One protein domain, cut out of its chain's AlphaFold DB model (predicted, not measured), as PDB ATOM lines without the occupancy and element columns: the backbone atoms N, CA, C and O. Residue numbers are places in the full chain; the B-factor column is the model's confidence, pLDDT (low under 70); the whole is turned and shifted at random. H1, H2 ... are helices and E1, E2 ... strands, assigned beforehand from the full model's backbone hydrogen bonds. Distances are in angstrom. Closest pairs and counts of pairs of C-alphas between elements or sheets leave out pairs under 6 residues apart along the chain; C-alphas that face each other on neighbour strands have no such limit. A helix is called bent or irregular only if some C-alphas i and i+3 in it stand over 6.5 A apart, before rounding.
ATOM      1  N   ILE A 328     -42.550 -45.578 -22.472       89.56
ATOM      2  CA  ILE A 328     -41.287 -45.511 -21.736       89.56
ATOM      3  C   ILE A 328     -40.158 -45.350 -22.742       89.56
ATOM      4  O   ILE A 328     -39.970 -46.210 -23.596       89.56
ATOM      5  N   VAL A 329     -39.371 -44.290 -22.598       90.81
ATOM      6  CA  VAL A 329     -38.139 -44.089 -23.357       90.81
ATOM      7  C   VAL A 329     -36.959 -44.453 -22.463       90.81
ATOM      8  O   VAL A 329     -36.678 -43.784 -21.465       90.81
ATOM      9  N   ALA A 330     -36.283 -45.552 -22.796       91.31
ATOM     10  CA  ALA A 330     -35.113 -46.002 -22.050       91.31
ATOM     11  C   ALA A 330     -33.868 -45.190 -22.439       91.31
ATOM     12  O   ALA A 330     -33.646 -44.962 -23.624       91.31
ATOM     13  N   TYR A 331     -33.037 -44.790 -21.473       91.69
ATOM     14  CA  TYR A 331     -31.794 -44.050 -21.737       91.69
ATOM     15  C   TYR A 331     -30.615 -44.531 -20.871       91.69
ATOM     16  O   TYR A 331     -30.804 -45.007 -19.748       91.69
ATOM     17  N   LYS A 332     -29.385 -44.403 -21.375       91.06
ATOM     18  CA  LYS A 332     -28.149 -44.878 -20.728       91.06
ATOM     19  C   LYS A 332     -27.566 -43.853 -19.761       91.06
ATOM     20  O   LYS A 332     -27.322 -44.152 -18.590       91.06
ATOM     21  N   ASP A 333     -27.391 -42.630 -20.240       89.38
ATOM     22  CA  ASP A 333     -26.759 -41.524 -19.523       89.38
ATOM     23  C   ASP A 333     -27.423 -40.178 -19.861       89.38
ATOM     24  O   ASP A 333     -28.437 -40.123 -20.550       89.38
ATOM     25  N   GLN A 334     -26.898 -39.082 -19.311       84.94
ATOM     26  CA  GLN A 334     -27.502 -37.761 -19.483       84.94
ATOM     27  C   GLN A 334     -27.425 -37.256 -20.931       84.94
ATOM     28  O   GLN A 334     -28.345 -36.583 -21.381       84.94
ATOM     29  N   SER A 335     -26.355 -37.578 -21.661       85.94
ATOM     30  CA  SER A 335     -26.244 -37.204 -23.071       85.94
ATOM     31  C   SER A 335     -27.283 -37.966 -23.890       85.94
ATOM     32  O   SER A 335     -28.010 -37.370 -24.678       85.94
ATOM     33  N   ASP A 336     -27.403 -39.273 -23.639       88.44
ATOM     34  CA  ASP A 336     -28.387 -40.144 -24.283       88.44
ATOM     35  C   ASP A 336     -29.833 -39.705 -23.979       88.44
ATOM     36  O   ASP A 336     -30.689 -39.721 -24.862       88.44
ATOM     37  N   LEU A 337     -30.109 -39.242 -22.753       88.06
ATOM     38  CA  LEU A 337     -31.404 -38.665 -22.377       88.06
ATOM     39  C   LEU A 337     -31.782 -37.491 -23.285       88.06
ATOM     40  O   LEU A 337     -32.898 -37.456 -23.801       88.06
ATOM     41  N   TRP A 338     -30.870 -36.538 -23.474       85.94
ATOM     42  CA  TRP A 338     -31.154 -35.336 -24.251       85.94
ATOM     43  C   TRP A 338     -31.349 -35.638 -25.733       85.94
ATOM     44  O   TRP A 338     -32.332 -35.181 -26.318       85.94
ATOM     45  N   THR A 339     -30.485 -36.471 -26.316       86.69
ATOM     46  CA  THR A 339     -30.623 -36.911 -27.711       86.69
ATOM     47  C   THR A 339     -31.954 -37.619 -27.944       86.69
ATOM     48  O   THR A 339     -32.659 -37.320 -28.907       86.69
ATOM     49  N   ARG A 340     -32.354 -38.514 -27.034       88.12
ATOM     50  CA  ARG A 340     -33.640 -39.217 -27.138       88.12
ATOM     51  C   ARG A 340     -34.829 -38.311 -26.918       88.12
ATOM     52  O   ARG A 340     -35.841 -38.499 -27.579       88.12
ATOM     53  N   LEU A 341     -34.732 -37.351 -26.004       86.75
ATOM     54  CA  LEU A 341     -35.796 -36.382 -25.782       86.75
ATOM     55  C   LEU A 341     -36.037 -35.557 -27.052       86.75
ATOM     56  O   LEU A 341     -37.177 -35.456 -27.497       86.75
ATOM     57  N   ALA A 342     -34.968 -35.050 -27.670       84.31
ATOM     58  CA  ALA A 342     -35.040 -34.330 -28.937       84.31
ATOM     59  C   ALA A 342     -35.659 -35.198 -30.050       84.31
ATOM     60  O   ALA A 342     -36.648 -34.798 -30.665       84.31
ATOM     61  N   ALA A 343     -35.142 -36.415 -30.252       85.75
ATOM     62  CA  ALA A 343     -35.645 -37.338 -31.269       85.75
ATOM     63  C   ALA A 343     -37.117 -37.726 -31.047       85.75
ATOM     64  O   ALA A 343     -37.902 -37.754 -31.996       85.75
ATOM     65  N   HIS A 344     -37.511 -37.985 -29.798       86.19
ATOM     66  CA  HIS A 344     -38.881 -38.337 -29.432       86.19
ATOM     67  C   HIS A 344     -39.865 -37.213 -29.747       86.19
ATOM     68  O   HIS A 344     -40.915 -37.463 -30.328       86.19
ATOM     69  N   ILE A 345     -39.516 -35.969 -29.422       79.06
ATOM     70  CA  ILE A 345     -40.394 -34.813 -29.645       79.06
ATOM     71  C   ILE A 345     -40.527 -34.497 -31.126       79.06
ATOM     72  O   ILE A 345     -41.635 -34.249 -31.596       79.06
ATOM     73  N   ILE A 346     -39.420 -34.542 -31.874       78.00
ATOM     74  CA  ILE A 346     -39.471 -34.379 -33.329       78.00
ATOM     75  C   ILE A 346     -40.365 -35.465 -33.930       78.00
ATOM     76  O   ILE A 346     -41.245 -35.155 -34.726       78.00
ATOM     77  N   SER A 347     -40.210 -36.714 -33.486       79.00
ATOM     78  CA  SER A 347     -41.058 -37.822 -33.940       79.00
ATOM     79  C   SER A 347     -42.531 -37.585 -33.601       79.00
ATOM     80  O   SER A 347     -43.382 -37.745 -34.470       79.00
ATOM     81  N   LEU A 348     -42.845 -37.152 -32.373       74.88
ATOM     82  CA  LEU A 348     -44.222 -36.873 -31.953       74.88
ATOM     83  C   LEU A 348     -44.840 -35.757 -32.787       74.88
ATOM     84  O   LEU A 348     -45.968 -35.904 -33.227       74.88
ATOM     85  N   LYS A 349     -44.103 -34.682 -33.066       70.94
ATOM     86  CA  LYS A 349     -44.622 -33.585 -33.884       70.94
ATOM     87  C   LYS A 349     -44.865 -33.991 -35.335       70.94
ATOM     88  O   LYS A 349     -45.861 -33.583 -35.916       70.94
ATOM     89  N   GLN A 350     -43.953 -34.757 -35.927       69.44
ATOM     90  CA  GLN A 350     -44.106 -35.211 -37.313       69.44
ATOM     91  C   GLN A 350     -45.314 -36.144 -37.469       69.44
ATOM     92  O   GLN A 350     -45.934 -36.172 -38.527       69.44
ATOM     93  N   SER A 351     -45.660 -36.877 -36.408       66.44
ATOM     94  CA  SER A 351     -46.853 -37.723 -36.376       66.44
ATOM     95  C   SER A 351     -48.123 -36.979 -35.938       66.44
ATOM     96  O   SER A 351     -49.211 -37.383 -36.341       66.44
ATOM     97  N   TYR A 352     -48.000 -35.923 -35.126       66.56
ATOM     98  CA  TYR A 352     -49.106 -35.205 -34.485       66.56
ATOM     99  C   TYR A 352     -48.795 -33.698 -34.389       66.56
ATOM    100  O   TYR A 352     -48.208 -33.210 -33.420       66.56
ATOM    101  N   ASP A 353     -49.194 -32.939 -35.404       60.97
ATOM    102  CA  ASP A 353     -48.883 -31.514 -35.573       60.97
ATOM    103  C   ASP A 353     -49.660 -30.572 -34.633       60.97
ATOM    104  O   ASP A 353     -49.253 -29.421 -34.438       60.97
ATOM    105  N   HIS A 354     -50.734 -31.059 -34.011       63.44
ATOM    106  CA  HIS A 354     -51.633 -30.253 -33.179       63.44
ATOM    107  C   HIS A 354     -51.584 -30.553 -31.674       63.44
ATOM    108  O   HIS A 354     -52.320 -29.947 -30.896       63.44
ATOM    109  N   GLU A 355     -50.731 -31.473 -31.224       73.25
ATOM    110  CA  GLU A 355     -50.673 -31.840 -29.807       73.25
ATOM    111  C   GLU A 355     -49.842 -30.859 -28.972       73.25
ATOM    112  O   GLU A 355     -48.844 -30.292 -29.427       73.25
ATOM    113  N   THR A 356     -50.247 -30.657 -27.715       72.69
ATOM    114  CA  THR A 356     -49.507 -29.809 -26.771       72.69
ATOM    115  C   THR A 356     -48.535 -30.641 -25.954       72.69
ATOM    116  O   THR A 356     -48.821 -31.791 -25.628       72.69
ATOM    117  N   PHE A 357     -47.408 -30.048 -25.563       74.50
ATOM    118  CA  PHE A 357     -46.380 -30.732 -24.784       74.50
ATOM    119  C   PHE A 357     -46.120 -30.006 -23.468       74.50
ATOM    120  O   PHE A 357     -45.896 -28.794 -23.449       74.50
ATOM    121  N   GLU A 358     -46.098 -30.759 -22.371       77.31
ATOM    122  CA  GLU A 358     -45.663 -30.285 -21.058       77.31
ATOM    123  C   GLU A 358     -44.502 -31.134 -20.545       77.31
ATOM    124  O   GLU A 358     -44.598 -32.359 -20.460       77.31
ATOM    125  N   PHE A 359     -43.410 -30.471 -20.165       77.44
ATOM    126  CA  PHE A 359     -42.184 -31.128 -19.717       77.44
ATOM    127  C   PHE A 359     -41.962 -30.922 -18.220       77.44
ATOM    128  O   PHE A 359     -41.857 -29.793 -17.737       77.44
ATOM    129  N   PHE A 360     -41.824 -32.029 -17.495       77.25
ATOM    130  CA  PHE A 360     -41.471 -32.054 -16.080       77.25
ATOM    131  C   PHE A 360     -40.017 -32.518 -15.923       77.25
ATOM    132  O   PHE A 360     -39.703 -33.712 -15.954       77.25
ATOM    133  N   TYR A 361     -39.131 -31.531 -15.774       74.56
ATOM    134  CA  TYR A 361     -37.711 -31.695 -15.444       74.56
ATOM    135  C   TYR A 361     -37.528 -31.963 -13.949       74.56
ATOM    136  O   TYR A 361     -38.383 -31.570 -13.154       74.56
ATOM    137  N   ARG A 362     -36.405 -32.565 -13.536       68.44
ATOM    138  CA  ARG A 362     -36.115 -32.781 -12.108       68.44
ATOM    139  C   ARG A 362     -35.950 -31.460 -11.383       68.44
ATOM    140  O   ARG A 362     -35.582 -30.440 -11.962       68.44
ATOM    141  N   LYS A 363     -36.194 -31.486 -10.075       61.91
ATOM    142  CA  LYS A 363     -36.100 -30.295  -9.224       61.91
ATOM    143  C   LYS A 363     -34.699 -29.669  -9.261       61.91
ATOM    144  O   LYS A 363     -34.573 -28.456  -9.112       61.91
ATOM    145  N   GLU A 364     -33.674 -30.490  -9.461       61.66
ATOM    146  CA  GLU A 364     -32.270 -30.093  -9.531       61.66
ATOM    147  C   GLU A 364     -31.770 -29.835 -10.965       61.66
ATOM    148  O   GLU A 364     -30.632 -29.391 -11.129       61.66
ATOM    149  N   ASP A 365     -32.583 -30.082 -12.001       62.66
ATOM    150  CA  ASP A 365     -32.150 -29.923 -13.391       62.66
ATOM    151  C   ASP A 365     -32.005 -28.436 -13.745       62.66
ATOM    152  O   ASP A 365     -32.952 -27.645 -13.739       62.66
ATOM    153  N   THR A 366     -30.778 -28.035 -14.073       61.12
ATOM    154  CA  THR A 366     -30.453 -26.664 -14.488       61.12
ATOM    155  C   THR A 366     -30.500 -26.471 -16.003       61.12
ATOM    156  O   THR A 366     -30.483 -25.321 -16.452       61.12
ATOM    157  N   GLN A 367     -30.599 -27.568 -16.759       62.53
ATOM    158  CA  GLN A 367     -30.607 -27.638 -18.220       62.53
ATOM    159  C   GLN A 367     -32.027 -27.901 -18.745       62.53
ATOM    160  O   GLN A 367     -32.778 -28.670 -18.147       62.53
ATOM    161  N   ALA A 368     -32.382 -27.267 -19.861       67.00
ATOM    162  CA  ALA A 368     -33.629 -27.486 -20.590       67.00
ATOM    163  C   ALA A 368     -33.353 -27.397 -22.098       67.00
ATOM    164  O   ALA A 368     -32.419 -26.704 -22.504       67.00
ATOM    165  N   ILE A 369     -34.150 -28.092 -22.910       66.69
ATOM    166  CA  ILE A 369     -34.051 -28.028 -24.375       66.69
ATOM    167  C   ILE A 369     -34.882 -26.838 -24.875       66.69
ATOM    168  O   ILE A 369     -36.018 -26.652 -24.436       66.69
ATOM    169  N   GLY A 370     -34.316 -26.046 -25.789       62.75
ATOM    170  CA  GLY A 370     -34.983 -24.897 -26.411       62.75
ATOM    171  C   GLY A 370     -35.761 -25.304 -27.661       62.75
ATOM    172  O   GLY A 370     -35.232 -25.268 -28.768       62.75
ATOM    173  N   PHE A 371     -37.018 -25.715 -27.498       64.75
ATOM    174  CA  PHE A 371     -37.883 -26.131 -28.615       64.75
ATOM    175  C   PHE A 371     -38.379 -24.976 -29.506       64.75
ATOM    176  O   PHE A 371     -38.882 -25.219 -30.603       64.75
ATOM    177  N   GLU A 372     -38.215 -23.723 -29.074       55.62
ATOM    178  CA  GLU A 372     -38.674 -22.523 -29.785       55.62
ATOM    179  C   GLU A 372     -38.037 -22.342 -31.170       55.62
ATOM    180  O   GLU A 372     -38.669 -21.784 -32.064       55.62
ATOM    181  N   LEU A 373     -36.816 -22.848 -31.373       54.19
ATOM    182  CA  LEU A 373     -36.056 -22.660 -32.613       54.19
ATOM    183  C   LEU A 373     -36.606 -23.462 -33.795       54.19
ATOM    184  O   LEU A 373     -36.422 -23.068 -34.943       54.19
ATOM    185  N   ILE A 374     -37.276 -24.582 -33.526       52.56
ATOM    186  CA  ILE A 374     -37.768 -25.486 -34.576       52.56
ATOM    187  C   ILE A 374     -39.279 -25.332 -34.755       52.56
ATOM    188  O   ILE A 374     -39.837 -25.657 -35.803       52.56
ATOM    189  N   PHE A 375     -39.971 -24.805 -33.745       60.00
ATOM    190  CA  PHE A 375     -41.419 -24.908 -33.649       60.00
ATOM    191  C   PHE A 375     -42.074 -23.566 -33.266       60.00
ATOM    192  O   PHE A 375     -42.717 -23.465 -32.226       60.00
ATOM    193  N   PRO A 376     -41.987 -22.531 -34.114       52.38
ATOM    194  CA  PRO A 376     -42.436 -21.177 -33.769       52.38
ATOM    195  C   PRO A 376     -43.942 -21.066 -33.464       52.38
ATOM    196  O   PRO A 376     -44.357 -20.157 -32.751       52.38
ATOM    197  N   ASN A 377     -44.752 -22.004 -33.967       50.44
ATOM    198  CA  ASN A 377     -46.216 -21.984 -33.856       50.44
ATOM    199  C   ASN A 377     -46.771 -22.930 -32.778       50.44
ATOM    200  O   ASN A 377     -47.984 -23.081 -32.664       50.44
ATOM    201  N   THR A 378     -45.914 -23.621 -32.023       51.94
ATOM    202  CA  THR A 378     -46.353 -24.582 -31.004       51.94
ATOM    203  C   THR A 378     -46.177 -23.964 -29.614       51.94
ATOM    204  O   THR A 378     -45.149 -23.359 -29.312       51.94
ATOM    205  N   ILE A 379     -47.192 -24.099 -28.755       50.31
ATOM    206  CA  ILE A 379     -47.152 -23.585 -27.380       50.31
ATOM    207  C   ILE A 379     -46.249 -24.505 -26.554       50.31
ATOM    208  O   ILE A 379     -46.668 -25.589 -26.148       50.31
ATOM    209  N   PHE A 380     -45.017 -24.074 -26.285       50.00
ATOM    210  CA  PHE A 380     -44.124 -24.770 -25.359       50.00
ATOM    211  C   PHE A 380     -44.089 -24.087 -24.004       50.00
ATOM    212  O   PHE A 380     -43.861 -22.881 -23.899       50.00
ATOM    213  N   SER A 381     -44.173 -24.877 -22.937       50.44
ATOM    214  CA  SER A 381     -43.743 -24.435 -21.613       50.44
ATOM    215  C   SER A 381     -42.205 -24.487 -21.506       50.44
ATOM    216  O   SER A 381     -41.671 -25.237 -20.691       50.44
ATOM    217  N   ASN A 382     -41.471 -23.729 -22.331       45.97
ATOM    218  CA  ASN A 382     -39.992 -23.763 -22.351       45.97
ATOM    219  C   ASN A 382     -39.302 -22.938 -21.268       45.97
ATOM    220  O   ASN A 382     -38.079 -22.956 -21.141       45.97
ATOM    221  N   SER A 383     -40.048 -22.266 -20.399       43.47
ATOM    222  CA  SER A 383     -39.457 -21.883 -19.121       43.47
ATOM    223  C   SER A 383     -39.264 -23.164 -18.321       43.47
ATOM    224  O   SER A 383     -40.231 -23.921 -18.240       43.47
ATOM    225  N   LYS A 384     -38.098 -23.387 -17.696       48.03
ATOM    226  CA  LYS A 384     -37.930 -24.338 -16.581       48.03
ATOM    227  C   LYS A 384     -39.237 -24.362 -15.795       48.03
ATOM    228  O   LYS A 384     -39.551 -23.387 -15.103       48.03
ATOM    229  N   THR A 385     -40.054 -25.386 -16.000       45.56
ATOM    230  CA  THR A 385     -41.282 -25.561 -15.241       45.56
ATOM    231  C   THR A 385     -40.796 -26.401 -14.087       45.56
ATOM    232  O   THR A 385     -40.701 -27.619 -14.240       45.56
ATOM    233  N   PRO A 386     -40.306 -25.773 -12.994       46.62
ATOM    234  CA  PRO A 386     -39.835 -26.555 -11.876       46.62
ATOM    235  C   PRO A 386     -40.987 -27.455 -11.477       46.62
ATOM    236  O   PRO A 386     -42.145 -27.014 -11.491       46.62
ATOM    237  N   TYR A 387     -40.656 -28.689 -11.112       48.84
ATOM    238  CA  TYR A 387     -41.586 -29.548 -10.408       48.84
ATOM    239  C   TYR A 387     -42.409 -28.691  -9.440       48.84
ATOM    240  O   TYR A 387     -41.826 -27.950  -8.629       48.84
ATOM    241  N   PRO A 388     -43.750 -28.745  -9.511       59.31
ATOM    242  CA  PRO A 388     -44.590 -28.195  -8.462       59.31
ATOM    243  C   PRO A 388     -44.016 -28.648  -7.121       59.31
ATOM    244  O   PRO A 388     -43.455 -29.739  -7.040       59.31
ATOM    245  N   THR A 389     -44.083 -27.814  -6.076       62.88
ATOM    246  CA  THR A 389     -43.247 -28.006  -4.866       62.88
ATOM    247  C   THR A 389     -43.394 -29.382  -4.189       62.88
ATOM    248  O   THR A 389     -42.654 -29.684  -3.257       62.88
ATOM    249  N   SER A 390     -44.370 -30.188  -4.613       72.38
ATOM    250  CA  SER A 390     -44.472 -31.627  -4.391       72.38
ATOM    251  C   SER A 390     -45.162 -32.330  -5.576       72.38
ATOM    252  O   SER A 390     -45.903 -31.688  -6.329       72.38
ATOM    253  N   MET A 391     -45.031 -33.665  -5.675       78.25
ATOM    254  CA  MET A 391     -45.819 -34.492  -6.615       78.25
ATOM    255  C   MET A 391     -47.318 -34.218  -6.517       78.25
ATOM    256  O   MET A 391     -48.000 -34.138  -7.530       78.25
ATOM    257  N   SER A 392     -47.843 -34.036  -5.303       77.19
ATOM    258  CA  SER A 392     -49.267 -33.761  -5.104       77.19
ATOM    259  C   SER A 392     -49.723 -32.507  -5.846       77.19
ATOM    260  O   SER A 392     -50.775 -32.537  -6.473       77.19
ATOM    261  N   LYS A 393     -48.918 -31.437  -5.827       75.00
ATOM    262  CA  LYS A 393     -49.238 -30.204  -6.558       75.00
ATOM    263  C   LYS A 393     -49.115 -30.378  -8.066       75.00
ATOM    264  O   LYS A 393     -49.832 -29.715  -8.799       75.00
ATOM    265  N   MET A 394     -48.233 -31.261  -8.533       81.50
ATOM    266  CA  MET A 394     -48.134 -31.594  -9.953       81.50
ATOM    267  C   MET A 394     -49.357 -32.339 -10.438       81.50
ATOM    268  O   MET A 394     -49.943 -31.962 -11.441       81.50
ATOM    269  N   ILE A 395     -49.779 -33.349  -9.693       83.12
ATOM    270  CA  ILE A 395     -50.994 -34.096  -9.990       83.12
ATOM    271  C   ILE A 395     -52.199 -33.152  -9.978       83.12
ATOM    272  O   ILE A 395     -53.026 -33.228 -10.873       83.12
ATOM    273  N   GLU A 396     -52.292 -32.249  -8.997       78.00
ATOM    274  CA  GLU A 396     -53.356 -31.243  -8.930       78.00
ATOM    275  C   GLU A 396     -53.307 -30.273 -10.112       78.00
ATOM    276  O   GLU A 396     -54.343 -30.001 -10.699       78.00
ATOM    277  N   TYR A 397     -52.119 -29.813 -10.507       77.12
ATOM    278  CA  TYR A 397     -51.923 -28.969 -11.684       77.12
ATOM    279  C   TYR A 397     -52.350 -29.680 -12.974       77.12
ATOM    280  O   TYR A 397     -53.174 -29.151 -13.715       77.12
ATOM    281  N   ILE A 398     -51.850 -30.897 -13.212       78.44
ATOM    282  CA  ILE A 398     -52.196 -31.708 -14.386       78.44
ATOM    283  C   ILE A 398     -53.701 -31.950 -14.403       78.44
ATOM    284  O   ILE A 398     -54.336 -31.804 -15.444       78.44
ATOM    285  N   LYS A 399     -54.272 -32.285 -13.240       80.56
ATOM    286  CA  LYS A 399     -55.706 -32.478 -13.081       80.56
ATOM    287  C   LYS A 399     -56.453 -31.200 -13.451       80.56
ATOM    288  O   LYS A 399     -57.302 -31.235 -14.322       80.56
ATOM    289  N   HIS A 400     -56.126 -30.078 -12.830       71.50
ATOM    290  CA  HIS A 400     -56.827 -28.812 -13.031       71.50
ATOM    291  C   HIS A 400     -56.763 -28.325 -14.480       71.50
ATOM    292  O   HIS A 400     -57.758 -27.884 -15.036       71.50
ATOM    293  N   ARG A 401     -55.597 -28.462 -15.116       69.31
ATOM    294  CA  ARG A 401     -55.381 -27.988 -16.484       69.31
ATOM    295  C   ARG A 401     -56.045 -28.874 -17.537       69.31
ATOM    296  O   ARG A 401     -56.546 -28.367 -18.536       69.31
ATOM    297  N   ASN A 402     -56.007 -30.189 -17.337       72.31
ATOM    298  CA  ASN A 402     -56.339 -31.145 -18.391       72.31
ATOM    299  C   ASN A 402     -57.605 -31.961 -18.108       72.31
ATOM    300  O   ASN A 402     -58.090 -32.644 -19.012       72.31
ATOM    301  N   THR A 403     -58.142 -31.946 -16.881       66.38
ATOM    302  CA  THR A 403     -59.423 -32.612 -16.613       66.38
ATOM    303  C   THR A 403     -60.598 -31.811 -17.122       66.38
ATOM    304  O   THR A 403     -60.563 -30.591 -17.211       66.38
ATOM    305  N   LYS A 404     -61.651 -32.578 -17.401       61.97
ATOM    306  CA  LYS A 404     -62.995 -32.205 -17.837       61.97
ATOM    307  C   LYS A 404     -63.745 -31.237 -16.916       61.97
ATOM    308  O   LYS A 404     -64.954 -31.373 -16.838       61.97
ATOM    309  N   PHE A 405     -63.104 -30.365 -16.143       58.31
ATOM    310  CA  PHE A 405     -63.805 -29.353 -15.357       58.31
ATOM    311  C   PHE A 405     -62.965 -28.078 -15.263       58.31
ATOM    312  O   PHE A 405     -61.861 -28.113 -14.723       58.31
ATOM    313  N   ASN A 406     -63.496 -26.953 -15.746       54.75
ATOM    314  CA  ASN A 406     -62.907 -25.638 -15.496       54.75
ATOM    315  C   ASN A 406     -63.044 -25.244 -14.004       54.75
ATOM    316  O   ASN A 406     -63.646 -25.957 -13.197       54.75
ATOM    317  N   GLU A 407     -62.512 -24.079 -13.619       47.41
ATOM    318  CA  GLU A 407     -62.604 -23.554 -12.241       47.41
ATOM    319  C   GLU A 407     -64.045 -23.376 -11.732       47.41
ATOM    320  O   GLU A 407     -64.264 -23.362 -10.521       47.41
ATOM    321  N   ALA A 408     -65.024 -23.295 -12.638       51.75
ATOM    322  CA  ALA A 408     -66.448 -23.209 -12.327       51.75
ATOM    323  C   ALA A 408     -67.135 -24.587 -12.201       51.75
ATOM    324  O   ALA A 408     -68.315 -24.656 -11.861       51.75
ATOM    325  N   GLY A 409     -66.415 -25.693 -12.425       54.00
ATOM    326  CA  GLY A 409     -66.975 -27.045 -12.384       54.00
ATOM    327  C   GLY A 409     -67.742 -27.437 -13.651       54.00
ATOM    328  O   GLY A 409     -68.572 -28.346 -13.607       54.00
ATOM    329  N   GLU A 410     -67.477 -26.775 -14.778       50.66
ATOM    330  CA  GLU A 410     -68.120 -27.033 -16.070       50.66
ATOM    331  C   GLU A 410     -67.216 -27.861 -16.982       50.66
ATOM    332  O   GLU A 410     -66.013 -27.640 -16.986       50.66
ATOM    333  N   PHE A 411     -67.811 -28.767 -17.770       53.31
ATOM    334  CA  PHE A 411     -67.102 -29.840 -18.486       53.31
ATOM    335  C   PHE A 411     -65.831 -29.425 -19.296       53.31
ATOM    336  O   PHE A 411     -64.775 -29.403 -18.728       53.31
ATOM    337  N   THR A 412     -65.788 -29.051 -20.568       53.25
ATOM    338  CA  THR A 412     -64.540 -28.795 -21.348       53.25
ATOM    339  C   THR A 412     -63.767 -30.074 -21.689       53.25
ATOM    340  O   THR A 412     -62.989 -30.639 -20.921       53.25
ATOM    341  N   PHE A 413     -64.014 -30.580 -22.893       54.78
ATOM    342  CA  PHE A 413     -63.093 -31.502 -23.540       54.78
ATOM    343  C   PHE A 413     -61.960 -30.696 -24.197       54.78
ATOM    344  O   PHE A 413     -62.211 -29.660 -24.805       54.78
ATOM    345  N   HIS A 414     -60.722 -31.186 -24.115       62.91
ATOM    346  CA  HIS A 414     -59.620 -30.702 -24.953       62.91
ATOM    347  C   HIS A 414     -59.576 -31.545 -26.233       62.91
ATOM    348  O   HIS A 414     -59.477 -32.773 -26.147       62.91
ATOM    349  N   LEU A 415     -59.676 -30.898 -27.404       57.91
ATOM    350  CA  LEU A 415     -59.591 -31.567 -28.716       57.91
ATOM    351  C   LEU A 415     -58.273 -32.312 -28.871       57.91
ATOM    352  O   LEU A 415     -58.248 -33.495 -29.202       57.91
ATOM    353  N   TYR A 416     -57.191 -31.616 -28.553       68.88
ATOM    354  CA  TYR A 416     -55.845 -32.135 -28.677       68.88
ATOM    355  C   TYR A 416     -55.430 -32.846 -27.403       68.88
ATOM    356  O   TYR A 416     -55.750 -32.411 -26.291       68.88
ATOM    357  N   SER A 417     -54.706 -33.952 -27.559       72.88
ATOM    358  CA  SER A 417     -54.098 -34.584 -26.403       72.88
ATOM    359  C   SER A 417     -52.927 -33.751 -25.904       72.88
ATOM    360  O   SER A 417     -52.122 -33.254 -26.693       72.88
ATOM    361  N   CYS A 418     -52.796 -33.656 -24.586       80.56
ATOM    362  CA  CYS A 418     -51.594 -33.123 -23.969       80.56
ATOM    363  C   CYS A 418     -50.594 -34.259 -23.723       80.56
ATOM    364  O   CYS A 418     -50.867 -35.180 -22.948       80.56
ATOM    365  N   ASN A 419     -49.424 -34.180 -24.350       83.56
ATOM    366  CA  ASN A 419     -48.279 -35.041 -24.081       83.56
ATOM    367  C   ASN A 419     -47.552 -34.534 -22.836       83.56
ATOM    368  O   ASN A 419     -46.946 -33.462 -22.840       83.56
ATOM    369  N   ILE A 420     -47.609 -35.306 -21.758       85.94
ATOM    370  CA  ILE A 420     -46.940 -34.998 -20.501       85.94
ATOM    371  C   ILE A 420     -45.681 -35.849 -20.394       85.94
ATOM    372  O   ILE A 420     -45.745 -37.073 -20.276       85.94
ATOM    373  N   VAL A 421     -44.530 -35.187 -20.420       86.19
ATOM    374  CA  VAL A 421     -43.217 -35.823 -20.465       86.19
ATOM    375  C   VAL A 421     -42.529 -35.706 -19.110       86.19
ATOM    376  O   VAL A 421     -42.251 -34.608 -18.628       86.19
ATOM    377  N   PHE A 422     -42.217 -36.848 -18.504       88.50
ATOM    378  CA  PHE A 422     -41.500 -36.950 -17.238       88.50
ATOM    379  C   PHE A 422     -40.055 -37.384 -17.475       88.50
ATOM    380  O   PHE A 422     -39.802 -38.472 -17.995       88.50
ATOM    381  N   LEU A 423     -39.097 -36.571 -17.018       85.56
ATOM    382  CA  LEU A 423     -37.661 -36.900 -17.049       85.56
ATOM    383  C   LEU A 423     -37.171 -37.558 -15.740       85.56
ATOM    384  O   LEU A 423     -35.969 -37.707 -15.477       85.56
ATOM    385  N   GLU A 424     -38.116 -37.965 -14.892       83.94
ATOM    386  CA  GLU A 424     -37.872 -38.618 -13.611       83.94
ATOM    387  C   GLU A 424     -38.780 -39.833 -13.402       83.94
ATOM    388  O   GLU A 424     -39.929 -39.872 -13.840       83.94
ATOM    389  N   GLU A 425     -38.251 -40.828 -12.687       86.56
ATOM    390  CA  GLU A 425     -38.992 -42.012 -12.262       86.56
ATOM    391  C   GLU A 425     -40.029 -41.627 -11.193       86.56
ATOM    392  O   GLU A 425     -39.673 -41.242 -10.083       86.56
ATOM    393  N   LEU A 426     -41.316 -41.772 -11.511       87.56
ATOM    394  CA  LEU A 426     -42.397 -41.478 -10.564       87.56
ATOM    395  C   LEU A 426     -42.645 -42.637  -9.588       87.56
ATOM    396  O   LEU A 426     -42.527 -43.812  -9.950       87.56
ATOM    397  N   ASP A 427     -43.049 -42.333  -8.352       88.19
ATOM    398  CA  ASP A 427     -43.466 -43.336  -7.364       88.19
ATOM    399  C   ASP A 427     -44.843 -43.960  -7.691       88.19
ATOM    400  O   ASP A 427     -45.606 -43.442  -8.505       88.19
ATOM    401  N   ASP A 428     -45.157 -45.102  -7.071       85.06
ATOM    402  CA  ASP A 428     -46.353 -45.911  -7.371       85.06
ATOM    403  C   ASP A 428     -47.644 -45.118  -7.145       85.06
ATOM    404  O   ASP A 428     -48.553 -45.154  -7.973       85.06
ATOM    405  N   LYS A 429     -47.703 -44.346  -6.052       88.75
ATOM    406  CA  LYS A 429     -48.888 -43.558  -5.693       88.75
ATOM    407  C   LYS A 429     -49.106 -42.423  -6.684       88.75
ATOM    408  O   LYS A 429     -50.248 -42.059  -6.962       88.75
ATOM    409  N   THR A 430     -48.026 -41.840  -7.194       89.00
ATOM    410  CA  THR A 430     -48.083 -40.790  -8.214       89.00
ATOM    411  C   THR A 430     -48.598 -41.342  -9.538       89.00
ATOM    412  O   THR A 430     -49.539 -40.779 -10.096       89.00
ATOM    413  N   ILE A 431     -48.070 -42.477  -9.996       89.25
ATOM    414  CA  ILE A 431     -48.536 -43.138 -11.224       89.25
ATOM    415  C   ILE A 431     -50.014 -43.527 -11.116       89.25
ATOM    416  O   ILE A 431     -50.791 -43.238 -12.023       89.25
ATOM    417  N   GLU A 432     -50.429 -44.122  -9.996       86.94
ATOM    418  CA  GLU A 432     -51.826 -44.512  -9.775       86.94
ATOM    419  C   GLU A 432     -52.773 -43.303  -9.877       86.94
ATOM    420  O   GLU A 432     -53.843 -43.371 -10.486       86.94
ATOM    421  N   LYS A 433     -52.373 -42.156  -9.315       89.81
ATOM    422  CA  LYS A 433     -53.147 -40.911  -9.398       89.81
ATOM    423  C   LYS A 433     -53.189 -40.337 -10.816       89.81
ATOM    424  O   LYS A 433     -54.252 -39.891 -11.240       89.81
ATOM    425  N   LEU A 434     -52.073 -40.356 -11.545       88.62
ATOM    426  CA  LEU A 434     -52.011 -39.898 -12.938       88.62
ATOM    427  C   LEU A 434     -52.858 -40.779 -13.868       88.62
ATOM    428  O   LEU A 434     -53.572 -40.256 -14.723       88.62
ATOM    429  N   SER A 435     -52.863 -42.094 -13.643       85.19
ATOM    430  CA  SER A 435     -53.732 -43.040 -14.356       85.19
ATOM    431  C   SER A 435     -55.217 -42.718 -14.143       85.19
ATOM    432  O   SER A 435     -55.992 -42.654 -15.096       85.19
ATOM    433  N   LYS A 436     -55.620 -42.369 -12.912       85.81
ATOM    434  CA  LYS A 436     -56.994 -41.907 -12.636       85.81
ATOM    435  C   LYS A 436     -57.345 -40.621 -13.386       85.81
ATOM    436  O   LYS A 436     -58.478 -40.492 -13.841       85.81
ATOM    437  N   ILE A 437     -56.398 -39.690 -13.530       84.12
ATOM    438  CA  ILE A 437     -56.611 -38.450 -14.295       84.12
ATOM    439  C   ILE A 437     -56.842 -38.756 -15.773       84.12
ATOM    440  O   ILE A 437     -57.748 -38.171 -16.361       84.12
ATOM    441  N   LYS A 438     -56.099 -39.705 -16.349       81.44
ATOM    442  CA  LYS A 438     -56.219 -40.108 -17.758       81.44
ATOM    443  C   LYS A 438     -57.628 -40.581 -18.132       81.44
ATOM    444  O   LYS A 438     -58.131 -40.251 -19.196       81.44
ATOM    445  N   ASN A 439     -58.342 -41.237 -17.215       73.31
ATOM    446  CA  ASN A 439     -59.754 -41.607 -17.424       73.31
ATOM    447  C   ASN A 439     -60.683 -40.383 -17.593       73.31
ATOM    448  O   ASN A 439     -61.825 -40.479 -18.056       73.31
ATOM    449  N   THR A 440     -60.205 -39.211 -17.185       71.12
ATOM    450  CA  THR A 440     -60.941 -37.948 -17.150       71.12
ATOM    451  C   THR A 440     -60.273 -36.829 -17.953       71.12
ATOM    452  O   THR A 440     -60.700 -35.689 -17.822       71.12
ATOM    453  N   ALA A 441     -59.257 -37.123 -18.766       74.50
ATOM    454  CA  ALA A 441     -58.487 -36.120 -19.496       74.50
ATOM    455  C   ALA A 441     -57.866 -36.718 -20.767       74.50
ATOM    456  O   ALA A 441     -57.447 -37.873 -20.756       74.50
ATOM    457  N   ASN A 442     -57.768 -35.937 -21.846       75.44
ATOM    458  CA  ASN A 442     -57.089 -36.360 -23.073       75.44
ATOM    459  C   ASN A 442     -55.568 -36.164 -22.919       75.44
ATOM    460  O   ASN A 442     -55.006 -35.176 -23.381       75.44
ATOM    461  N   ILE A 443     -54.914 -37.051 -22.166       83.38
ATOM    462  CA  ILE A 443     -53.491 -36.947 -21.811       83.38
ATOM    463  C   ILE A 443     -52.753 -38.213 -22.227       83.38
ATOM    464  O   ILE A 443     -53.261 -39.322 -22.044       83.38
ATOM    465  N   LYS A 444     -51.519 -38.034 -22.699       87.06
ATOM    466  CA  LYS A 444     -50.547 -39.101 -22.953       87.06
ATOM    467  C   LYS A 444     -49.344 -38.908 -22.034       87.06
ATOM    468  O   LYS A 444     -48.887 -37.779 -21.865       87.06
ATOM    469  N   TYR A 445     -48.841 -39.977 -21.420       90.31
ATOM    470  CA  TYR A 445     -47.689 -39.883 -20.520       90.31
ATOM    471  C   TYR A 445     -46.421 -40.485 -21.124       90.31
ATOM    472  O   TYR A 445     -46.397 -41.648 -21.502       90.31
ATOM    473  N   HIS A 446     -45.324 -39.738 -21.132       91.75
ATOM    474  CA  HIS A 446     -44.040 -40.212 -21.645       91.75
ATOM    475  C   HIS A 446     -43.026 -40.249 -20.508       91.75
ATOM    476  O   HIS A 446     -42.718 -39.223 -19.904       91.75
ATOM    477  N   TYR A 447     -42.511 -41.433 -20.196       92.06
ATOM    478  CA  TYR A 447     -41.605 -41.661 -19.076       92.06
ATOM    479  C   TYR A 447     -40.191 -41.920 -19.578       92.06
ATOM    480  O   TYR A 447     -39.931 -42.942 -20.204       92.06
ATOM    481  N   PHE A 448     -39.248 -41.042 -19.254       91.94
ATOM    482  CA  PHE A 448     -37.838 -41.279 -19.546       91.94
ATOM    483  C   PHE A 448     -37.180 -42.000 -18.371       91.94
ATOM    484  O   PHE A 448     -37.048 -41.454 -17.273       91.94
ATOM    485  N   ILE A 449     -36.764 -43.247 -18.595       93.06
ATOM    486  CA  ILE A 449     -36.293 -44.159 -17.547       93.06
ATOM    487  C   ILE A 449     -34.886 -44.650 -17.869       93.06
ATOM    488  O   ILE A 449     -34.592 -45.045 -18.993       93.06
ATOM    489  N   LYS A 450     -34.000 -44.678 -16.867       92.12
ATOM    490  CA  LYS A 450     -32.668 -45.269 -17.045       92.12
ATOM    491  C   LYS A 450     -32.785 -46.741 -17.439       92.12
ATOM    492  O   LYS A 450     -33.524 -47.486 -16.796       92.12
ATOM    493  N   GLU A 451     -32.017 -47.173 -18.430       92.12
ATOM    494  CA  GLU A 451     -32.098 -48.516 -19.021       92.12
ATOM    495  C   GLU A 451     -31.964 -49.626 -17.965       92.12
ATOM    496  O   GLU A 451     -32.769 -50.554 -17.912       92.12
ATOM    497  N   ASN A 452     -31.045 -49.466 -17.011       93.12
ATOM    498  CA  ASN A 452     -30.859 -50.418 -15.911       93.12
ATOM    499  C   ASN A 452     -32.037 -50.501 -14.914       93.12
ATOM    500  O   ASN A 452     -32.055 -51.380 -14.053       93.12
ATOM    501  N   ARG A 453     -33.015 -49.592 -14.996       91.75
ATOM    502  CA  ARG A 453     -34.237 -49.576 -14.173       91.75
ATOM    503  C   ARG A 453     -35.492 -49.944 -14.956       91.75
ATOM    504  O   ARG A 453     -36.529 -50.181 -14.333       91.75
ATOM    505  N   LEU A 454     -35.399 -50.046 -16.279       90.69
ATOM    506  CA  LEU A 454     -36.523 -50.284 -17.179       90.69
ATOM    507  C   LEU A 454     -37.355 -51.503 -16.766       90.69
ATOM    508  O   LEU A 454     -38.549 -51.380 -16.523       90.69
ATOM    509  N   ALA A 455     -36.716 -52.662 -16.580       89.38
ATOM    510  CA  ALA A 455     -37.411 -53.904 -16.229       89.38
ATOM    511  C   ALA A 455     -38.141 -53.837 -14.875       89.38
ATOM    512  O   ALA A 455     -39.120 -54.548 -14.642       89.38
ATOM    513  N   ARG A 456     -37.663 -53.009 -13.938       92.69
ATOM    514  CA  ARG A 456     -38.350 -52.771 -12.662       92.69
ATOM    515  C   ARG A 456     -39.548 -51.844 -12.860       92.69
ATOM    516  O   ARG A 456     -40.616 -52.125 -12.326       92.69
ATOM    517  N   TYR A 457     -39.367 -50.770 -13.624       88.88
ATOM    518  CA  TYR A 457     -40.404 -49.771 -13.859       88.88
ATOM    519  C   TYR A 457     -41.555 -50.306 -14.724       88.88
ATOM    520  O   TYR A 457     -42.717 -50.112 -14.381       88.88
ATOM    521  N   ALA A 458     -41.247 -51.075 -15.771       86.94
ATOM    522  CA  ALA A 458     -42.239 -51.737 -16.614       86.94
ATOM    523  C   ALA A 458     -43.118 -52.702 -15.802       86.94
ATOM    524  O   ALA A 458     -44.339 -52.602 -15.845       86.94
ATOM    525  N   ARG A 459     -42.519 -53.558 -14.954       86.94
ATOM    526  CA  ARG A 459     -43.275 -54.450 -14.048       86.94
ATOM    527  C   ARG A 459     -44.228 -53.689 -13.130       86.94
ATOM    528  O   ARG A 459     -45.343 -54.142 -12.883       86.94
ATOM    529  N   LYS A 460     -43.783 -52.541 -12.624       87.00
ATOM    530  CA  LYS A 460     -44.590 -51.669 -11.771       87.00
ATOM    531  C   LYS A 460     -45.799 -51.100 -12.525       87.00
ATOM    532  O   LYS A 460     -46.903 -51.145 -11.993       87.00
ATOM    533  N   LEU A 461     -45.626 -50.650 -13.765       84.88
ATOM    534  CA  LEU A 461     -46.736 -50.188 -14.610       84.88
ATOM    535  C   LEU A 461     -47.711 -51.318 -14.963       84.88
ATOM    536  O   LEU A 461     -48.920 -51.146 -14.804       84.88
ATOM    537  N   SER A 462     -47.198 -52.503 -15.308       84.69
ATOM    538  CA  SER A 462     -48.036 -53.680 -15.557       84.69
ATOM    539  C   SER A 462     -48.862 -54.072 -14.330       84.69
ATOM    540  O   SER A 462     -50.031 -54.413 -14.468       84.69
ATOM    541  N   SER A 463     -48.303 -53.974 -13.115       86.62
ATOM    542  CA  SER A 463     -49.047 -54.283 -11.880       86.62
ATOM    543  C   SER A 463     -50.206 -53.322 -11.591       86.62
ATOM    544  O   SER A 463     -51.105 -53.657 -10.826       86.62
ATOM    545  N   LEU A 464     -50.198 -52.143 -12.219       81.44
ATOM    546  CA  LEU A 464     -51.263 -51.147 -12.142       81.44
ATOM    547  C   LEU A 464     -52.254 -51.251 -13.317       81.44
ATOM    548  O   LEU A 464     -53.102 -50.372 -13.456       81.44
ATOM    549  N   ASN A 465     -52.160 -52.297 -14.153       81.75
ATOM    550  CA  ASN A 465     -52.926 -52.461 -15.396       81.75
ATOM    551  C   ASN A 465     -52.800 -51.260 -16.351       81.75
ATOM    552  O   ASN A 465     -53.757 -50.895 -17.032       81.75
ATOM    553  N   ILE A 466     -51.629 -50.620 -16.378       77.50
ATOM    554  CA  ILE A 466     -51.339 -49.538 -17.318       77.50
ATOM    555  C   ILE A 466     -50.608 -50.159 -18.504       77.50
ATOM    556  O   ILE A 466     -49.459 -50.582 -18.368       77.50
ATOM    557  N   ASP A 467     -51.291 -50.225 -19.644       75.19
ATOM    558  CA  ASP A 467     -50.675 -50.623 -20.906       75.19
ATOM    559  C   ASP A 467     -49.771 -49.490 -21.401       75.19
ATOM    560  O   ASP A 467     -50.219 -48.349 -21.530       75.19
ATOM    561  N   ILE A 468     -48.486 -49.791 -21.576       78.62
ATOM    562  CA  ILE A 468     -47.443 -48.829 -21.930       78.62
ATOM    563  C   ILE A 468     -46.462 -49.495 -22.882       78.62
ATOM    564  O   ILE A 468     -45.939 -50.584 -22.616       78.62
ATOM    565  N   LYS A 469     -46.139 -48.787 -23.962       83.38
ATOM    566  CA  LYS A 469     -45.153 -49.233 -24.940       83.38
ATOM    567  C   LYS A 469     -43.752 -48.839 -24.486       83.38
ATOM    568  O   LYS A 469     -43.498 -47.699 -24.105       83.38
ATOM    569  N   THR A 470     -42.812 -49.774 -24.539       82.31
ATOM    570  CA  THR A 470     -41.396 -49.461 -24.302       82.31
ATOM    571  C   THR A 470     -40.712 -49.174 -25.631       82.31
ATOM    572  O   THR A 470     -40.867 -49.951 -26.568       82.31
ATOM    573  N   ILE A 471     -39.968 -48.071 -25.696       79.56
ATOM    574  CA  ILE A 471     -39.179 -47.661 -26.858       79.56
ATOM    575  C   ILE A 471     -37.692 -47.756 -26.500       79.56
ATOM    576  O   ILE A 471     -37.216 -47.144 -25.534       79.56
ATOM    577  N   HIS A 472     -36.968 -48.550 -27.281       76.75
ATOM    578  CA  HIS A 472     -35.543 -48.821 -27.157       76.75
ATOM    579  C   HIS A 472     -34.702 -47.890 -28.045       76.75
ATOM    580  O   HIS A 472     -35.207 -47.031 -28.758       76.75
ATOM    581  N   LEU A 473     -33.370 -48.001 -27.941       67.69
ATOM    582  CA  LEU A 473     -32.435 -47.212 -28.758       67.69
ATOM    583  C   LEU A 473     -32.597 -47.467 -30.247       67.69
ATOM    584  O   LEU A 473     -32.593 -46.519 -31.025       67.69
ATOM    585  N   ASP A 474     -32.733 -48.733 -30.610       72.81
ATOM    586  CA  ASP A 474     -32.782 -49.151 -32.006       72.81
ATOM    587  C   ASP A 474     -34.016 -48.568 -32.707       72.81
ATOM    588  O   ASP A 474     -33.939 -48.201 -33.876       72.81
ATOM    589  N   ASP A 475     -35.091 -48.321 -31.952       73.44
ATOM    590  CA  ASP A 475     -36.316 -47.688 -32.444       73.44
ATOM    591  C   ASP A 475     -36.129 -46.200 -32.812       73.44
ATOM    592  O   ASP A 475     -36.907 -45.657 -33.593       73.44
ATOM    593  N   TYR A 476     -35.105 -45.521 -32.272       75.94
ATOM    594  CA  TYR A 476     -34.807 -44.114 -32.577       75.94
ATOM    595  C   TYR A 476     -33.666 -43.917 -33.568       75.94
ATOM    596  O   TYR A 476     -33.457 -42.784 -33.991       75.94
ATOM    597  N   GLN A 477     -32.912 -44.955 -33.938       80.50
ATOM    598  CA  GLN A 477     -31.721 -44.781 -34.783       80.50
ATOM    599  C   GLN A 477     -32.058 -44.106 -36.114       80.50
ATOM    600  O   GLN A 477     -31.383 -43.160 -36.516       80.50
ATOM    601  N   GLU A 478     -33.149 -44.531 -36.744       76.38
ATOM    602  CA  GLU A 478     -33.619 -43.941 -37.993       76.38
ATOM    603  C   GLU A 478     -34.087 -42.493 -37.801       76.38
ATOM    604  O   GLU A 478     -33.716 -41.623 -38.582       76.38
ATOM    605  N   ALA A 479     -34.830 -42.201 -36.728       73.44
ATOM    606  CA  ALA A 479     -35.268 -40.840 -36.415       73.44
ATOM    607  C   ALA A 479     -34.079 -39.909 -36.126       73.44
ATOM    608  O   ALA A 479     -34.043 -38.781 -36.610       73.44
ATOM    609  N   ILE A 480     -33.086 -40.384 -35.371       81.88
ATOM    610  CA  ILE A 480     -31.869 -39.633 -35.052       81.88
ATOM    611  C   ILE A 480     -31.075 -39.341 -36.322       81.88
ATOM    612  O   ILE A 480     -30.603 -38.224 -36.506       81.88
ATOM    613  N   GLN A 481     -30.944 -40.326 -37.210       84.75
ATOM    614  CA  GLN A 481     -30.259 -40.141 -38.482       84.75
ATOM    615  C   GLN A 481     -31.020 -39.177 -39.398       84.75
ATOM    616  O   GLN A 481     -30.409 -38.307 -40.017       84.75
ATOM    617  N   LYS A 482     -32.346 -39.326 -39.478       81.25
ATOM    618  CA  LYS A 482     -33.222 -38.526 -40.337       81.25
ATOM    619  C   LYS A 482     -33.277 -37.060 -39.908       81.25
ATOM    620  O   LYS A 482     -33.260 -36.187 -40.767       81.25
ATOM    621  N   TYR A 483     -33.336 -36.806 -38.604       81.19
ATOM    622  CA  TYR A 483     -33.504 -35.470 -38.027       81.19
ATOM    623  C   TYR A 483     -32.238 -34.979 -37.319       81.19
ATOM    624  O   TYR A 483     -32.314 -34.236 -36.341       81.19
ATOM    625  N   SER A 484     -31.061 -35.432 -37.759       84.12
ATOM    626  CA  SER A 484     -29.788 -35.150 -37.086       84.12
ATOM    627  C   SER A 484     -29.524 -33.653 -36.954       84.12
ATOM    628  O   SER A 484     -29.136 -33.199 -35.885       84.12
ATOM    629  N   LYS A 485     -29.825 -32.873 -37.996       77.62
ATOM    630  CA  LYS A 485     -29.650 -31.417 -38.008       77.62
ATOM    631  C   LYS A 485     -30.591 -30.712 -37.030       77.62
ATOM    632  O   LYS A 485     -30.174 -29.801 -36.323       77.62
ATOM    633  N   GLU A 486     -31.857 -31.109 -36.979       78.12
ATOM    634  CA  GLU A 486     -32.843 -30.585 -36.034       78.12
ATOM    635  C   GLU A 486     -32.476 -30.960 -34.595       78.12
ATOM    636  O   GLU A 486     -32.563 -30.130 -33.696       78.12
ATOM    637  N   ILE A 487     -32.020 -32.193 -34.374       79.69
ATOM    638  CA  ILE A 487     -31.541 -32.652 -33.069       79.69
ATOM    639  C   ILE A 487     -30.309 -31.851 -32.649       79.69
ATOM    640  O   ILE A 487     -30.278 -31.351 -31.529       79.69
ATOM    641  N   GLU A 488     -29.329 -31.677 -33.534       79.88
ATOM    642  CA  GLU A 488     -28.163 -30.828 -33.288       79.88
ATOM    643  C   GLU A 488     -28.595 -29.404 -32.933       79.88
ATOM    644  O   GLU A 488     -28.170 -28.897 -31.905       79.88
ATOM    645  N   LEU A 489     -29.520 -28.791 -33.678       74.56
ATOM    646  CA  LEU A 489     -30.038 -27.452 -33.365       74.56
ATOM    647  C   LEU A 489     -30.724 -27.365 -31.989       74.56
ATOM    648  O   LEU A 489     -30.591 -26.347 -31.310       74.56
ATOM    649  N   LEU A 490     -31.447 -28.408 -31.561       72.94
ATOM    650  CA  LEU A 490     -32.064 -28.466 -30.226       72.94
ATOM    651  C   LEU A 490     -31.027 -28.629 -29.108       72.94
ATOM    652  O   LEU A 490     -31.214 -28.089 -28.014       72.94
ATOM    653  N   LEU A 491     -29.974 -29.411 -29.359       76.31
ATOM    654  CA  LEU A 491     -28.951 -29.759 -28.374       76.31
ATOM    655  C   LEU A 491     -27.837 -28.709 -28.269       76.31
ATOM    656  O   LEU A 491     -27.321 -28.487 -27.176       76.31
ATOM    657  N   ASP A 492     -27.492 -28.046 -29.369       70.81
ATOM    658  CA  ASP A 492     -26.357 -27.124 -29.504       70.81
ATOM    659  C   ASP A 492     -26.687 -25.696 -29.035       70.81
ATOM    660  O   ASP A 492     -26.070 -24.726 -29.461       70.81
ATOM    661  N   ASN A 493     -27.684 -25.543 -28.154       58.16
ATOM    662  CA  ASN A 493     -28.209 -24.250 -27.723       58.16
ATOM    663  C   ASN A 493     -27.084 -23.347 -27.145       58.16
ATOM    664  O   ASN A 493     -26.661 -23.555 -26.001       58.16
ATOM    665  N   PRO A 494     -26.616 -22.299 -27.861       43.34
ATOM    666  CA  PRO A 494     -25.463 -21.489 -27.452       43.34
ATOM    667  C   PRO A 494     -25.781 -20.506 -26.318       43.34
ATOM    668  O   PRO A 494     -24.964 -19.646 -25.985       43.34
ATOM    669  N   SER A 495     -26.972 -20.578 -25.720       44.88
ATOM    670  CA  SER A 495     -27.425 -19.607 -24.734       44.88
ATOM    671  C   SER A 495     -27.702 -20.252 -23.373       44.88
ATOM    672  O   SER A 495     -28.831 -20.467 -22.951       44.88
ATOM    673  N   ASN A 496     -26.648 -20.336 -22.553       43.12
ATOM    674  CA  ASN A 496     -26.750 -20.267 -21.081       43.12
ATOM    675  C   ASN A 496     -27.372 -18.929 -20.577       43.12
ATOM    676  O   ASN A 496     -27.188 -18.531 -19.427       43.12
ATOM    677  N   LYS A 497     -28.105 -18.220 -21.439       43.31
ATOM    678  CA  LYS A 497     -28.907 -17.031 -21.191       43.31
ATOM    679  C   LYS A 497     -30.194 -17.168 -22.005       43.31
ATOM    680  O   LYS A 497     -30.304 -16.617 -23.095       43.31
TER     681      LYS A 497
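This is residues 328 to 497 of the 527 residues of an uncharacterized protein of Cohnella thailandensis (UniProt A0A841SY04). A strongly twisted sheet of five parallel strands forms the core, with H2, H3 and H4 over one face and H1 over the other, in three layers, a sheet with helices on both faces. H5 and H6 pack on H1, a long loop of residues 361 to 390 passes the E2 edge, and the loop of residues 403 to 417 reaches 28 A from the mean of the C-alphas. The printed part has 170 residues, with six named helices and five named strands along the chain as E1 H1 E2 H2 E3 H3 E4 H4 E5 H5 H6; the sheet's order is E2 E3 E4 E1 E5. The class is mixed, helices and strands, and the whole is compact, with a radius of gyration of the C-alphas of 16.1 A and spans of 45 by 37 by 31 A.

E1, residues 328 to 331, has parallel neighbours E4, residues 443 to 450, with N 329 and O 447 2.8 A apart, and E5, residues 469 to 471, with N 328 and O 469 2.8 A apart. H1, residues 334 to 351, is on the sheet at a height of 8.0 A. E2, residues 356 to 360, is an edge strand parallel to E3, residues 418 to 422, with N 358 and O 419 2.9 A apart; between E3 and E4, N 420 and O 444 are 2.8 A apart. H2, residues 391 to 402, touches H3, residues 428 to 438, at a shallow tilt of 7 degrees, the same way; their closest C-alphas, of Lys 399 and Ile 437, are 6.2 A apart. E2, H2, E3 and E3, H3, E4 are strand-helix-strand units, parallel neighbour strands with a helix between; E1, H1, E2 and E4, H4, E5 are split ones, with other strands between; these four crossovers are right-handed. H4, residues 451 to 463, lies over E1 on the opposite face from H1, at a height of 9.2 A. H1 touches H5, residues 474 to 482, about perpendicular at 73 degrees, with closest C-alphas of Ala 343 and Ile 480 5.8 A apart. H1 touches H6, residues 484 to 491, at a steep tilt of 61 degrees, opposite ways, with closest C-alphas of Ala 342 and Ile 487 5.7 A apart. Every O i to N i+4 pair is within hydrogen-bond range in H1, H2, H3 and H6, against 6 of 9 in H4 and 3 of 5 in H5.

E1 begins at C-alpha 328 (-41.287, -45.511, -21.736). H1 is 25.7 A long, E4 22.9 A and H4 19.3 A. H4 and H5 are irregular: C-alphas 452 and 455 are 7.4 A apart, and 475 and 478 are 7.2 A apart. H6 ends at C-alpha 491 (-28.951, -29.759, -28.374).

The C-alphas farthest apart, of Ala 408 and Gln 481, are 47.8 A apart. The printed part has no cut; the links E2 to H2 and H2 to E3 are long. The mean pLDDT of the printed part is 74.3, and 54 residues are under 70, among them 362 to 389 and 403 to 416.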